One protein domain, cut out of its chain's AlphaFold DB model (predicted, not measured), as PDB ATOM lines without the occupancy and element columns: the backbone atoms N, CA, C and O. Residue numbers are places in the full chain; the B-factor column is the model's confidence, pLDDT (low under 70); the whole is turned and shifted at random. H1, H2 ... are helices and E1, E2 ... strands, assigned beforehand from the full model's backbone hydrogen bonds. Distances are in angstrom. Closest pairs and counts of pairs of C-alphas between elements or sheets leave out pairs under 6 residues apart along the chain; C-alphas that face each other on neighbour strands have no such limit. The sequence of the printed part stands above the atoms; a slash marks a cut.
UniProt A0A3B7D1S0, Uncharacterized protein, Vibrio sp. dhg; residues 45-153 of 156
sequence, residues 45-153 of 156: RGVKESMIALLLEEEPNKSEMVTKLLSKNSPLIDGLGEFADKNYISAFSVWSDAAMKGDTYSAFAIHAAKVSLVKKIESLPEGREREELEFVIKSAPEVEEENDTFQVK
ATOM      1  N   ARG A  45     146.549 113.247 103.566       76.94
ATOM      2  CA  ARG A  45     146.040 112.485 102.421       76.94
ATOM      3  C   ARG A  45     145.732 111.041 102.814       76.94
ATOM      4  O   ARG A  45     144.587 110.624 102.661       76.94
ATOM      5  N   GLY A  46     146.681 110.340 103.440       75.56
ATOM      6  CA  GLY A  46     146.482 108.953 103.880       75.56
ATOM      7  C   GLY A  46     145.335 108.781 104.886       75.56
ATOM      8  O   GLY A  46     144.601 107.790 104.849       75.56
ATOM      9  N   VAL A  47     145.109 109.772 105.759       79.38
ATOM     10  CA  VAL A  47     143.952 109.776 106.674       79.38
ATOM     11  C   VAL A  47     142.632 109.876 105.905       79.38
ATOM     12  O   VAL A  47     141.689 109.146 106.213       79.38
ATOM     13  N   LYS A  48     142.550 110.753 104.899       79.06
ATOM     14  CA  LYS A  48     141.345 110.906 104.072       79.06
ATOM     15  C   LYS A  48     141.083 109.686 103.193       79.06
ATOM     16  O   LYS A  48     139.941 109.263 103.090       79.06
ATOM     17  N   GLU A  49     142.120 109.091 102.618       81.62
ATOM     18  CA  GLU A  49     142.020 107.837 101.861       81.62
ATOM     19  C   GLU A  49     141.496 106.700 102.747       81.62
ATOM     20  O   GLU A  49     140.541 106.014 102.386       81.62
ATOM     21  N   SER A  50     142.017 106.569 103.970       78.56
ATOM     22  CA  SER A  50     141.514 105.588 104.945       78.56
ATOM     23  C   SER A  50     140.037 105.818 105.287       78.56
ATOM     24  O   SER A  50     139.263 104.872 105.404       78.56
ATOM     25  N   MET A  51     139.623 107.079 105.424       82.06
ATOM     26  CA  MET A  51     138.224 107.454 105.648       82.06
ATOM     27  C   MET A  51     137.316 107.086 104.470       82.06
ATOM     28  O   MET A  51     136.222 106.574 104.691       82.06
ATOM     29  N   ILE A  52     137.764 107.318 103.234       81.81
ATOM     30  CA  ILE A  52     137.033 106.932 102.020       81.81
ATOM     31  C   ILE A  52     136.886 105.410 101.958       81.81
ATOM     32  O   ILE A  52     135.780 104.920 101.759       81.81
ATOM     33  N   ALA A  53     137.966 104.661 102.196       80.69
ATOM     34  CA  ALA A  53     137.931 103.201 102.201       80.69
ATOM     35  C   ALA A  53     136.936 102.649 103.236       80.69
ATOM     36  O   ALA A  53     136.151 101.766 102.907       80.69
ATOM     37  N   LEU A  54     136.908 103.222 104.446       79.56
ATOM     38  CA  LEU A  54     135.949 102.849 105.492       79.56
ATOM     39  C   LEU A  54     134.493 103.106 105.086       79.56
ATOM     40  O   LEU A  54     133.615 102.341 105.465       79.56
ATOM     41  N   LEU A  55     134.216 104.181 104.343       81.06
ATOM     42  CA  LEU A  55     132.859 104.496 103.878       81.06
ATOM     43  C   LEU A  55     132.371 103.585 102.745       81.06
ATOM     44  O   LEU A  55     131.173 103.550 102.485       81.06
ATOM     45  N   LEU A  56     133.279 102.864 102.088       82.81
ATOM     46  CA  LEU A  56     132.981 101.924 101.005       82.81
ATOM     47  C   LEU A  56     132.812 100.474 101.492       82.81
ATOM     48  O   LEU A  56     132.592  99.573 100.677       82.81
ATOM     49  N   GLU A  57     132.941 100.233 102.798       76.00
ATOM     50  CA  GLU A  57     132.591  98.957 103.428       76.00
ATOM     51  C   GLU A  57     131.061  98.776 103.474       76.00
ATOM     52  O   GLU A  57     130.316  99.753 103.445       76.00
ATOM     53  N   GLU A  58     130.570  97.532 103.551       60.34
ATOM     54  CA  GLU A  58     129.119  97.253 103.536       60.34
ATOM     55  C   GLU A  58     128.367  97.838 104.744       60.34
ATOM     56  O   GLU A  58     127.210  98.233 104.610       60.34
ATOM     57  N   GLU A  59     129.016  97.924 105.909       62.06
ATOM     58  CA  GLU A  59     128.426  98.459 107.143       62.06
ATOM     59  C   GLU A  59     129.392  99.431 107.850       62.06
ATOM     60  O   GLU A  59     130.048  99.083 108.839       62.06
ATOM     61  N   PRO A  60     129.505 100.684 107.374       66.06
ATOM     62  CA  PRO A  60     130.416 101.658 107.955       66.06
ATOM     63  C   PRO A  60     129.921 102.107 109.337       66.06
ATOM     64  O   PRO A  60     128.965 102.870 109.474       66.06
ATOM     65  N   ASN A  61     130.635 101.708 110.389       55.06
ATOM     66  CA  ASN A  61     130.242 101.921 111.792       55.06
ATOM     67  C   ASN A  61     130.215 103.413 112.234       55.06
ATOM     68  O   ASN A  61     129.841 103.727 113.363       55.06
ATOM     69  N   LYS A  62     130.657 104.357 111.378       60.94
ATOM     70  CA  LYS A  62     130.758 105.810 111.669       60.94
ATOM     71  C   LYS A  62     130.514 106.716 110.451       60.94
ATOM     72  O   LYS A  62     131.156 107.764 110.336       60.94
ATOM     73  N   SER A  63     129.603 106.338 109.552       67.62
ATOM     74  CA  SER A  63     129.410 107.038 108.271       67.62
ATOM     75  C   SER A  63     129.189 108.550 108.412       67.62
ATOM     76  O   SER A  63     129.921 109.335 107.820       67.62
ATOM     77  N   GLU A  64     128.277 108.981 109.285       71.56
ATOM     78  CA  GLU A  64     127.928 110.400 109.454       71.56
ATOM     79  C   GLU A  64     129.121 111.276 109.882       71.56
ATOM     80  O   GLU A  64     129.298 112.397 109.398       71.56
ATOM     81  N   MET A  65     129.963 110.774 110.791       62.12
ATOM     82  CA  MET A  65     131.130 111.511 111.281       62.12
ATOM     83  C   MET A  65     132.205 111.624 110.200       62.12
ATOM     84  O   MET A  65     132.807 112.685 110.044       62.12
ATOM     85  N   VAL A  66     132.432 110.549 109.446       68.56
ATOM     86  CA  VAL A  66     133.447 110.512 108.388       68.56
ATOM     87  C   VAL A  66     133.021 111.377 107.198       68.56
ATOM     88  O   VAL A  66     133.814 112.185 106.717       68.56
ATOM     89  N   THR A  67     131.747 111.332 106.806       68.75
ATOM     90  CA  THR A  67     131.179 112.197 105.761       68.75
ATOM     91  C   THR A  67     131.325 113.682 106.109       68.75
ATOM     92  O   THR A  67     131.727 114.474 105.258       68.75
ATOM     93  N   LYS A  68     131.102 114.079 107.373       69.88
ATOM     94  CA  LYS A  68     131.321 115.468 107.832       69.88
ATOM     95  C   LYS A  68     132.785 115.913 107.764       69.88
ATOM     96  O   LYS A  68     133.047 117.100 107.613       69.88
ATOM     97  N   LEU A  69     133.743 114.993 107.882       66.44
ATOM     98  CA  LEU A  69     135.173 115.306 107.773       66.44
ATOM     99  C   LEU A  69     135.637 115.409 106.311       66.44
ATOM    100  O   LEU A  69     136.571 116.157 106.014       66.44
ATOM    101  N   LEU A  70     134.956 114.712 105.398       70.06
ATOM    102  CA  LEU A  70     135.215 114.729 103.954       70.06
ATOM    103  C   LEU A  70     134.397 115.794 103.192       70.06
ATOM    104  O   LEU A  70     134.653 116.039 102.014       70.06
ATOM    105  N   SER A  71     133.467 116.486 103.862       65.75
ATOM    106  CA  SER A  71     132.408 117.324 103.268       65.75
ATOM    107  C   SER A  71     132.856 118.537 102.442       65.75
ATOM    108  O   SER A  71     132.013 119.264 101.923       65.75
ATOM    109  N   LYS A  72     134.161 118.801 102.322       62.53
ATOM    110  CA  LYS A  72     134.676 119.840 101.418       62.53
ATOM    111  C   LYS A  72     134.709 119.401  99.949       62.53
ATOM    112  O   LYS A  72     134.744 120.276  99.091       62.53
ATOM    113  N   ASN A  73     134.650 118.099  99.663       67.00
ATOM    114  CA  ASN A  73     134.593 117.572  98.298       67.00
ATOM    115  C   ASN A  73     133.175 117.085  97.974       67.00
ATOM    116  O   ASN A  73     132.872 115.915  98.180       67.00
ATOM    117  N   SER A  74     132.312 117.974  97.460       77.88
ATOM    118  CA  SER A  74     130.925 117.620  97.086       77.88
ATOM    119  C   SER A  74     130.855 116.390  96.176       77.88
ATOM    120  O   SER A  74     130.170 115.451  96.557       77.88
ATOM    121  N   PRO A  75     131.629 116.293  95.072       85.62
ATOM    122  CA  PRO A  75     131.522 115.138  94.177       85.62
ATOM    123  C   PRO A  75     131.915 113.815  94.846       85.62
ATOM    124  O   PRO A  75     131.310 112.779  94.587       85.62
ATOM    125  N   LEU A  76     132.900 113.848  95.750       86.69
ATOM    126  CA  LEU A  76     133.288 112.677  96.531       86.69
ATOM    127  C   LEU A  76     132.127 112.208  97.415       86.69
ATOM    128  O   LEU A  76     131.810 111.021  97.407       86.69
ATOM    129  N   ILE A  77     131.498 113.129  98.153       87.19
ATOM    130  CA  ILE A  77     130.368 112.817  99.036       87.19
ATOM    131  C   ILE A  77     129.153 112.333  98.246       87.19
ATOM    132  O   ILE A  77     128.547 111.338  98.634       87.19
ATOM    133  N   ASP A  78     128.830 113.003  97.143       88.56
ATOM    134  CA  ASP A  78     127.694 112.657  96.292       88.56
ATOM    135  C   ASP A  78     127.873 111.238  95.726       88.56
ATOM    136  O   ASP A  78     126.990 110.395  95.869       88.56
ATOM    137  N   GLY A  79     129.064 110.915  95.204       89.56
ATOM    138  CA  GLY A  79     129.363 109.562  94.730       89.56
ATOM    139  C   GLY A  79     129.393 108.508  95.846       89.56
ATOM    140  O   GLY A  79     128.980 107.375  95.618       89.56
ATOM    141  N   LEU A  80     129.811 108.859  97.072       88.69
ATOM    142  CA  LEU A  80     129.732 107.951  98.229       88.69
ATOM    143  C   LEU A  80     128.277 107.644  98.612       88.69
ATOM    144  O   LEU A  80     127.978 106.507  98.974       88.69
ATOM    145  N   GLY A  81     127.381 108.627  98.499       86.88
ATOM    146  CA  GLY A  81     125.939 108.427  98.667       86.88
ATOM    147  C   GLY A  81     125.374 107.468  97.620       86.88
ATOM    148  O   GLY A  81     124.788 106.448  97.975       86.88
ATOM    149  N   GLU A  82     125.649 107.726  96.339       91.19
ATOM    150  CA  GLU A  82     125.235 106.847  95.236       91.19
ATOM    151  C   GLU A  82     125.781 105.418  95.398       91.19
ATOM    152  O   GLU A  82     125.088 104.440  95.116       91.19
ATOM    153  N   PHE A  83     127.016 105.268  95.891       90.44
ATOM    154  CA  PHE A  83     127.615 103.957  96.137       90.44
ATOM    155  C   PHE A  83     126.911 103.205  97.274       90.44
ATOM    156  O   PHE A  83     126.639 102.009  97.135       90.44
ATOM    157  N   ALA A  84     126.579 103.893  98.370       87.31
ATOM    158  CA  ALA A  84     125.829 103.320  99.488       87.31
ATOM    159  C   ALA A  84     124.418 102.870  99.064       87.31
ATOM    160  O   ALA A  84     123.956 101.806  99.480       87.31
ATOM    161  N   ASP A  85     123.787 103.616  98.155       89.00
ATOM    162  CA  ASP A  85     122.484 103.291  97.564       89.00
ATOM    163  C   ASP A  85     122.559 102.206  96.467       89.00
ATOM    164  O   ASP A  85     121.549 101.866  95.849       89.00
ATOM    165  N   LYS A  86     123.743 101.613  96.242       90.44
ATOM    166  CA  LYS A  86     124.042 100.608  95.203       90.44
ATOM    167  C   LYS A  86     123.883 101.114  93.763       90.44
ATOM    168  O   LYS A  86     123.895 100.320  92.821       90.44
ATOM    169  N   ASN A  87     123.830 102.427  93.560       92.81
ATOM    170  CA  ASN A  87     123.845 103.064  92.244       92.81
ATOM    171  C   ASN A  87     125.287 103.183  91.718       92.81
ATOM    172  O   ASN A  87     125.776 104.269  91.405       92.81
ATOM    173  N   TYR A  88     125.994 102.055  91.606       92.38
ATOM    174  CA  TYR A  88     127.443 102.035  91.367       92.38
ATOM    175  C   TYR A  88     127.887 102.782  90.103       92.38
ATOM    176  O   TYR A  88     128.896 103.480  90.121       92.38
ATOM    177  N   ILE A  89     127.128 102.675  89.009       92.81
ATOM    178  CA  ILE A  89     127.433 103.383  87.754       92.81
ATOM    179  C   ILE A  89     127.355 104.903  87.953       92.81
ATOM    180  O   ILE A  89     128.216 105.631  87.463       92.81
ATOM    181  N   SER A  90     126.355 105.375  88.706       92.44
ATOM    182  CA  SER A  90     126.196 106.794  89.046       92.44
ATOM    183  C   SER A  90     127.377 107.275  89.893       92.44
ATOM    184  O   SER A  90     128.030 108.257  89.541       92.44
ATOM    185  N   ALA A  91     127.737 106.512  90.933       92.12
ATOM    186  CA  ALA A  91     128.891 106.796  91.784       92.12
ATOM    187  C   ALA A  91     130.193 106.932  90.976       92.12
ATOM    188  O   ALA A  91     130.904 107.931  91.096       92.12
ATOM    189  N   PHE A  92     130.472 105.970  90.088       93.31
ATOM    190  CA  PHE A  92     131.648 106.018  89.221       93.31
ATOM    191  C   PHE A  92     131.623 107.201  88.253       93.31
ATOM    192  O   PHE A  92     132.670 107.805  88.035       93.31
ATOM    193  N   SER A  93     130.460 107.566  87.705       93.25
ATOM    194  CA  SER A  93     130.332 108.729  86.820       93.25
ATOM    195  C   SER A  93     130.669 110.032  87.546       93.25
ATOM    196  O   SER A  93     131.465 110.823  87.043       93.25
ATOM    197  N   VAL A  94     130.110 110.244  88.743       92.62
ATOM    198  CA  VAL A  94     130.354 111.457  89.542       92.62
ATOM    199  C   VAL A  94     131.832 111.577  89.911       92.62
ATOM    200  O   VAL A  94     132.437 112.639  89.737       92.62
ATOM    201  N   TRP A  95     132.436 110.487  90.386       93.56
ATOM    202  CA  TRP A  95     133.855 110.491  90.728       93.56
ATOM    203  C   TRP A  95     134.749 110.645  89.500       93.56
ATOM    204  O   TRP A  95     135.770 111.320  89.593       93.56
ATOM    205  N   SER A  96     134.380 110.069  88.352       91.69
ATOM    206  CA  SER A  96     135.151 110.204  87.114       91.69
ATOM    207  C   SER A  96     135.207 111.662  86.665       91.69
ATOM    208  O   SER A  96     136.296 112.195  86.461       91.69
ATOM    209  N   ASP A  97     134.063 112.349  86.633       89.94
ATOM    210  CA  ASP A  97     133.983 113.767  86.265       89.94
ATOM    211  C   ASP A  97     134.826 114.670  87.170       89.94
ATOM    212  O   ASP A  97     135.407 115.660  86.711       89.94
ATOM    213  N   ALA A  98     134.884 114.355  88.464       89.19
ATOM    214  CA  ALA A  98     135.705 115.080  89.424       89.19
ATOM    215  C   ALA A  98     137.196 114.740  89.278       89.19
ATOM    216  O   ALA A  98     138.038 115.641  89.258       89.19
ATOM    217  N   ALA A  99     137.530 113.462  89.110       88.94
ATOM    218  CA  ALA A  99     138.897 112.993  88.930       88.94
ATOM    219  C   ALA A  99     139.529 113.537  87.642       88.94
ATOM    220  O   ALA A  99     140.674 113.982  87.666       88.94
ATOM    221  N   MET A 100     138.766 113.622  86.546       86.81
ATOM    222  CA  MET A 100     139.206 114.265  85.301       86.81
ATOM    223  C   MET A 100     139.559 115.749  85.482       86.81
ATOM    224  O   MET A 100     140.338 116.302  84.709       86.81
ATOM    225  N   LYS A 101     139.003 116.410  86.503       88.75
ATOM    226  CA  LYS A 101     139.306 117.805  86.862       88.75
ATOM    227  C   LYS A 101     140.447 117.923  87.883       88.75
ATOM    228  O   LYS A 101     140.727 119.029  88.341       88.75
ATOM    229  N   GLY A 102     141.096 116.811  88.230       84.00
ATOM    230  CA  GLY A 102     142.220 116.752  89.163       84.00
ATOM    231  C   GLY A 102     141.848 116.422  90.612       84.00
ATOM    232  O   GLY A 102     142.691 116.591  91.490       84.00
ATOM    233  N   ASP A 103     140.620 115.967  90.904       86.38
ATOM    234  CA  ASP A 103     140.271 115.496  92.253       86.38
ATOM    235  C   ASP A 103     140.824 114.087  92.514       86.38
ATOM    236  O   ASP A 103     140.222 113.064  92.174       86.38
ATOM    237  N   THR A 104     141.978 114.049  93.171       86.69
ATOM    238  CA  THR A 104     142.715 112.826  93.501       86.69
ATOM    239  C   THR A 104     141.967 111.925  94.486       86.69
ATOM    240  O   THR A 104     142.121 110.707  94.436       86.69
ATOM    241  N   TYR A 105     141.097 112.481  95.339       87.44
ATOM    242  CA  TYR A 105     140.284 111.683  96.263       87.44
ATOM    243  C   TYR A 105     139.133 110.982  95.547       87.44
ATOM    244  O   TYR A 105     138.793 109.857  95.903       87.44
ATOM    245  N   SER A 106     138.559 111.617  94.524       90.00
ATOM    246  CA  SER A 106     137.570 110.970  93.657       90.00
ATOM    247  C   SER A 106     138.212 109.851  92.827       90.00
ATOM    248  O   SER A 106     137.644 108.766  92.715       90.00
ATOM    249  N   ALA A 107     139.441 110.047  92.334       89.56
ATOM    250  CA  ALA A 107     140.205 108.983  91.676       89.56
ATOM    251  C   ALA A 107     140.499 107.807  92.628       89.56
ATOM    252  O   ALA A 107     140.269 106.646  92.281       89.56
ATOM    253  N   PHE A 108     140.931 108.100  93.859       88.56
ATOM    254  CA  PHE A 108     141.116 107.083  94.894       88.56
ATOM    255  C   PHE A 108     139.806 106.350  95.226       88.56
ATOM    256  O   PHE A 108     139.808 105.128  95.357       88.56
ATOM    257  N   ALA A 109     138.677 107.060  95.317       89.31
ATOM    258  CA  ALA A 109     137.373 106.456  95.583       89.31
ATOM    259  C   ALA A 109     136.978 105.435  94.506       89.31
ATOM    260  O   ALA A 109     136.518 104.350  94.852       89.31
ATOM    261  N   ILE A 110     137.237 105.721  93.222       91.50
ATOM    262  CA  ILE A 110     137.031 104.756  92.126       91.50
ATOM    263  C   ILE A 110     137.881 103.499  92.351       91.50
ATOM    264  O   ILE A 110     137.365 102.383  92.265       91.50
ATOM    265  N   HIS A 111     139.172 103.662  92.665       89.00
ATOM    266  CA  HIS A 111     140.069 102.536  92.935       89.00
ATOM    267  C   HIS A 111     139.581 101.692  94.125       89.00
ATOM    268  O   HIS A 111     139.393 100.479  93.999       89.00
ATOM    269  N   ALA A 112     139.310 102.334  95.263       87.12
ATOM    270  CA  ALA A 112     138.859 101.671  96.481       87.12
ATOM    271  C   ALA A 112     137.499 100.975  96.297       87.12
ATOM    272  O   ALA A 112     137.312  99.853  96.768       87.12
ATOM    273  N   ALA A 113     136.573 101.589  95.555       89.00
ATOM    274  CA  ALA A 113     135.279 101.003  95.224       89.00
ATOM    275  C   ALA A 113     135.440  99.735  94.380       89.00
ATOM    276  O   ALA A 113     134.829  98.717  94.698       89.00
ATOM    277  N   LYS A 114     136.308  99.745  93.356       90.81
ATOM    278  CA  LYS A 114     136.613  98.539  92.566       90.81
ATOM    279  C   LYS A 114     137.154  97.424  93.457       90.81
ATOM    280  O   LYS A 114     136.660  96.305  93.380       90.81
ATOM    281  N   VAL A 115     138.106  97.726  94.343       87.38
ATOM    282  CA  VAL A 115     138.648  96.741  95.296       87.38
ATOM    283  C   VAL A 115     137.558  96.186  96.219       87.38
ATOM    284  O   VAL A 115     137.502  94.975  96.434       87.38
ATOM    285  N   SER A 116     136.676  97.041  96.744       85.44
ATOM    286  CA  SER A 116     135.550  96.628  97.596       85.44
ATOM    287  C   SER A 116     134.583  95.699  96.847       85.44
ATOM    288  O   SER A 116     134.253  94.615  97.332       85.44
ATOM    289  N   LEU A 117     134.204  96.053  95.614       87.62
ATOM    290  CA  LEU A 117     133.301  95.244  94.789       87.62
ATOM    291  C   LEU A 117     133.920  93.906  94.357       87.62
ATOM    292  O   LEU A 117     133.211  92.901  94.344       87.62
ATOM    293  N   VAL A 118     135.226  93.854  94.057       88.44
ATOM    294  CA  VAL A 118     135.928  92.584  93.779       88.44
ATOM    295  C   VAL A 118     135.843  91.653  94.988       88.44
ATOM    296  O   VAL A 118     135.422  90.507  94.844       88.44
ATOM    297  N   LYS A 119     136.153  92.151  96.193       85.12
ATOM    298  CA  LYS A 119     136.033  91.357  97.429       85.12
ATOM    299  C   LYS A 119     134.607  90.849  97.646       85.12
ATOM    300  O   LYS A 119     134.404  89.708  98.055       85.12
ATOM    301  N   LYS A 120     133.606  91.677  97.337       83.75
ATOM    302  CA  LYS A 120     132.199  91.275  97.404       83.75
ATOM    303  C   LYS A 120     131.885  90.146  96.419       83.75
ATOM    304  O   LYS A 120     131.312  89.140  96.829       83.75
ATOM    305  N   ILE A 121     132.315  90.252  95.163       88.69
ATOM    306  CA  ILE A 121     132.162  89.199  94.141       88.69
ATOM    307  C   ILE A 121     132.783  87.872  94.589       88.69
ATOM    308  O   ILE A 121     132.170  86.818  94.401       88.69
ATOM    309  N   GLU A 122     133.972  87.914  95.197       86.44
ATOM    310  CA  GLU A 122     134.664  86.728  95.718       86.44
ATOM    311  C   GLU A 122     133.851  86.013  96.809       86.44
ATOM    312  O   GLU A 122     133.879  84.785  96.891       86.44
ATOM    313  N   SER A 123     133.090  86.767  97.609       84.56
ATOM    314  CA  SER A 123     132.230  86.229  98.671       84.56
ATOM    315  C   SER A 123     130.857  85.734  98.194       84.56
ATOM    316  O   SER A 123     130.213  84.944  98.886       84.56
ATOM    317  N   LEU A 124     130.400  86.182  97.020       87.00
ATOM    318  CA  LEU A 124     129.089  85.835  96.475       87.00
ATOM    319  C   LEU A 124     129.127  84.500  95.713       87.00
ATOM    320  O   LEU A 124     130.095  84.232  95.001       87.00
ATOM    321  N   PRO A 125     128.076  83.664  95.795       87.25
ATOM    322  CA  PRO A 125     127.930  82.517  94.904       87.25
ATOM    323  C   PRO A 125     127.693  82.967  93.453       87.25
ATOM    324  O   PRO A 125     127.325  84.112  93.187       87.25
ATOM    325  N   GLU A 126     127.876  82.050  92.501       89.19
ATOM    326  CA  GLU A 126     127.498  82.299  91.105       89.19
ATOM    327  C   GLU A 126     126.008  82.645  90.993       89.19
ATOM    328  O   GLU A 126     125.152  82.007  91.611       89.19
ATOM    329  N   GLY A 127     125.696  83.672  90.201       90.81
ATOM    330  CA  GLY A 127     124.332  84.138  89.999       90.81
ATOM    331  C   GLY A 127     124.260  85.582  89.516       90.81
ATOM    332  O   GLY A 127     125.271  86.247  89.296       90.81
ATOM    333  N   ARG A 128     123.025  86.073  89.397       90.12
ATOM    334  CA  ARG A 128     122.705  87.381  88.816       90.12
ATOM    335  C   ARG A 128     123.420  88.552  89.497       90.12
ATOM    336  O   ARG A 128     123.931  89.426  88.814       90.12
ATOM    337  N   GLU A 129     123.481  88.555  90.828       88.25
ATOM    338  CA  GLU A 129     124.143  89.633  91.579       88.25
ATOM    339  C   GLU A 129     125.647  89.690  91.272       88.25
ATOM    340  O   GLU A 129     126.200  90.771  91.086       88.25
ATOM    341  N   ARG A 130     126.304  88.530  91.143       89.38
ATOM    342  CA  ARG A 130     127.714  88.462  90.749       89.38
ATOM    343  C   ARG A 130     127.916  89.012  89.334       89.38
ATOM    344  O   ARG A 130     128.793  89.845  89.139       89.38
ATOM    345  N   GLU A 131     127.093  88.592  88.373       91.81
ATOM    346  CA  GLU A 131     127.167  89.062  86.979       91.81
ATOM    347  C   GLU A 131     126.965  90.582  86.864       91.81
ATOM    348  O   GLU A 131     127.687  91.261  86.129       91.81
ATOM    349  N   GLU A 132     126.007  91.133  87.615       91.00
ATOM    350  CA  GLU A 132     125.735  92.572  87.657       91.00
ATOM    351  C   GLU A 132     126.933  93.353  88.226       91.00
ATOM    352  O   GLU A 132     127.344  94.363  87.647       91.00
ATOM    353  N   LEU A 133     127.557  92.866  89.302       90.12
ATOM    354  CA  LEU A 133     128.754  93.490  89.874       90.12
ATOM    355  C   LEU A 133     129.977  93.381  88.951       90.12
ATOM    356  O   LEU A 133     130.736  94.342  88.822       90.12
ATOM    357  N   GLU A 134     130.161  92.253  88.266       91.19
ATOM    358  CA  GLU A 134     131.226  92.095  87.270       91.19
ATOM    359  C   GLU A 134     131.065  93.079  86.103       91.19
ATOM    360  O   GLU A 134     132.048  93.662  85.637       91.19
ATOM    361  N   PHE A 135     129.831  93.295  85.639       91.94
ATOM    362  CA  PHE A 135     129.530  94.290  84.609       91.94
ATOM    363  C   PHE A 135     129.850  95.714  85.077       91.94
ATOM    364  O   PHE A 135     130.464  96.494  84.343       91.94
ATOM    365  N   VAL A 136     129.470  96.043  86.312       90.62
ATOM    366  CA  VAL A 136     129.763  97.332  86.945       90.62
ATOM    367  C   VAL A 136     131.271  97.580  87.021       90.62
ATOM    368  O   VAL A 136     131.727  98.647  86.619       90.62
ATOM    369  N   ILE A 137     132.065  96.597  87.461       89.25
ATOM    370  CA  ILE A 137     133.530  96.735  87.553       89.25
ATOM    371  C   ILE A 137     134.170  96.932  86.179       89.25
ATOM    372  O   ILE A 137     135.087  97.743  86.053       89.25
ATOM    373  N   LYS A 138     133.693  96.221  85.149       88.38
ATOM    374  CA  LYS A 138     134.184  96.380  83.768       88.38
ATOM    375  C   LYS A 138     133.872  97.755  83.184       88.38
ATOM    376  O   LYS A 138     134.605  98.225  82.325       88.38
ATOM    377  N   SER A 139     132.787  98.372  83.642       85.06
ATOM    378  CA  SER A 139     132.346  99.696  83.202       85.06
ATOM    379  C   SER A 139     132.956 100.830  84.037       85.06
ATOM    380  O   SER A 139     132.807 101.998  83.685       85.06
ATOM    381  N   ALA A 140     133.620 100.507  85.153       88.12
ATOM    382  CA  ALA A 140     134.262 101.486  86.017       88.12
ATOM    383  C   ALA A 140     135.545 102.035  85.363       88.12
ATOM    384  O   ALA A 140     136.321 101.246  84.812       88.12
ATOM    385  N   PRO A 141     135.834 103.344  85.493       88.38
ATOM    386  CA  PRO A 141     137.047 103.944  84.948       88.38
ATOM    387  C   PRO A 141     138.325 103.219  85.393       88.38
ATOM    388  O   PRO A 141     138.409 102.658  86.497       88.38
ATOM    389  N   GLU A 142     139.342 103.234  84.535       87.88
ATOM    390  CA  GLU A 142     140.693 102.843  84.931       87.88
ATOM    391  C   GLU A 142     141.354 103.975  85.714       87.88
ATOM    392  O   GLU A 142     141.215 105.151  85.382       87.88
ATOM    393  N   VAL A 143     142.064 103.608  86.777       87.12
ATOM    394  CA  VAL A 143     142.785 104.541  87.639       87.12
ATOM    395  C   VAL A 143     144.205 104.024  87.777       87.12
ATOM    396  O   VAL A 143     144.399 102.845  88.081       87.12
ATOM    397  N   GLU A 144     145.175 104.901  87.563       86.12
ATOM    398  CA  GLU A 144     146.594 104.640  87.768       86.12
ATOM    399  C   GLU A 144     147.088 105.443  88.978       86.12
ATOM    400  O   GLU A 144     146.609 106.545  89.262       86.12
ATOM    401  N   GLU A 145     148.024 104.861  89.721       81.69
ATOM    402  CA  GLU A 145     148.723 105.537  90.808       81.69
ATOM    403  C   GLU A 145     150.055 106.061  90.266       81.69
ATOM    404  O   GLU A 145     150.937 105.287  89.892       81.69
ATOM    405  N   GLU A 146     150.201 107.383  90.208       77.88
ATOM    406  CA  GLU A 146     151.414 108.056  89.755       77.88
ATOM    407  C   GLU A 146     151.881 109.038  90.833       77.88
ATOM    408  O   GLU A 146     151.120 109.893  91.285       77.88
ATOM    409  N   ASN A 147     153.146 108.936  91.254       71.81
ATOM    410  CA  ASN A 147     153.730 109.787  92.301       71.81
ATOM    411  C   ASN A 147     152.879 109.820  93.593       71.81
ATOM    412  O   ASN A 147     152.538 110.891  94.107       71.81
ATOM    413  N   ASP A 148     152.500 108.640  94.096       70.19
ATOM    414  CA  ASP A 148     151.630 108.447  95.267       70.19
ATOM    415  C   ASP A 148     150.266 109.161  95.144       70.19
ATOM    416  O   ASP A 148     149.700 109.620  96.137       70.19
ATOM    417  N   THR A 149     149.775 109.360  93.919       74.56
ATOM    418  CA  THR A 149     148.538 110.092  93.637       74.56
ATOM    419  C   THR A 149     147.710 109.347  92.597       74.56
ATOM    420  O   THR A 149     148.227 108.924  91.568       74.56
ATOM    421  N   PHE A 150     146.410 109.208  92.844       78.94
ATOM    422  CA  PHE A 150     145.502 108.505  91.941       78.94
ATOM    423  C   PHE A 150     144.983 109.436  90.844       78.94
ATOM    424  O   PHE A 150     144.543 110.553  91.129       78.94
ATOM    425  N   GLN A 151     145.001 108.962  89.598       83.88
ATOM    426  CA  GLN A 151     144.481 109.676  88.433       83.88
ATOM    427  C   GLN A 151     143.725 108.719  87.509       83.88
ATOM    428  O   GLN A 151     144.095 107.556  87.364       83.88
ATOM    429  N   VAL A 152     142.648 109.198  86.883       82.88
ATOM    430  CA  VAL A 152     141.912 108.409  85.885       82.88
ATOM    431  C   VAL A 152     142.745 108.317  84.611       82.88
ATOM    432  O   VAL A 152     143.250 109.327  84.121       82.88
ATOM    433  N   LYS A 153     142.877 107.106  84.073       80.31
ATOM    434  CA  LYS A 153     143.601 106.859  82.829       80.31
ATOM    435  C   LYS A 153     142.774 107.331  81.636       80.31
ATOM    436  O   LYS A 153     141.613 106.952  81.487       80.31
TER     437      LYS A 153
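Overview. This is residues 45 to 153 of the 156 residues of an uncharacterized protein of Vibrio sp. dhg (UniProt A0A3B7D1S0). A long helix, H5, runs through the middle; the helical hairpin H3 and H4 packs on its first half, and H6 folds back beside its second half, making a loose up-and-down bundle of four. H1 packs on H5 as well, H2 folds back beside H1 away from H5, and the small strand hairpin of E1 and E2 packs on H5 near its start. The printed part has 109 residues, with six named helices followed by two named strands, antiparallel in the order E1 - E2; the class is mostly helix. It is compact, with a radius of gyration of the C-alphas of 13.3 A, and spans 38 by 32 by 22 A.

Along the chain. H1, residues 45 to 55, begins at C-alpha 45 (146.040, 112.485, 102.421) and is 15.5 A long. H2 is residues 63 to 70, H3 residues 74 to 84, 15.4 A, and H4 residues 88 to 99, 16.0 A. H5, residues 104 to 123, is the longest helix at 29.1 A and ends at C-alpha 123 (132.230, 86.229, 98.671). H6 is residues 128 to 139, 16.6 A. E1 is residues 143 to 146, and E2, residues 149 to 152, ends at C-alpha 152 (141.912, 108.409, 85.885).

Arrangement. H5 is the hub, touching four helices. Its residues 105 to 113 alone touch H1, at a steep tilt of 40 degrees, the same way; the closest C-alphas, of Ala 53 and Ala 112, are 6.0 A apart. H1 and H2 form a helical hairpin, closest at the C-alphas of Leu 55 and Ser 63, 6.1 A. H2 and H3 only just touch, only at the corner, with 3 pairs of C-alphas within 8 A, the closest Thr 67 and Ile 77 at 6.8 A. The hairpin H3 and H4 has a shallow tilt of 18 degrees, with the C-alphas of Gly 79 and Ala 91 closest at 4.1 A. Residues 105 to 110 of H5 alone touch H4, closest at the C-alphas of Trp 95 and Ser 106, 4.8 A. Residues 114 to 121 of H5 alone touch H6, at a shallow tilt of 28 degrees, opposite ways, closest at the C-alphas of Ile 121 and Arg 130, 5.6 A. In the hairpin E1 and E2, N 144 and O 151 are 2.9 A apart and N 146 and O 149 2.8 A, within hydrogen-bond range. The closest C-alphas of H5 and E2, of Ala 107 and Phe 150, are 5.3 A apart. In H1 to H6 every O i to N i+4 pair is within hydrogen-bond range. H1 and H6 are apart.

Size, cuts and confidence. The C-alphas of Lys 72 and Glu 126, the two farthest apart, are 39.6 A apart. Residues 123 to 128 stand free. The printed part has no cut and no long link. Mean pLDDT of the printed part is 83.4; residues 58 to 63, 65 to 69 and 71 to 73 are under 70.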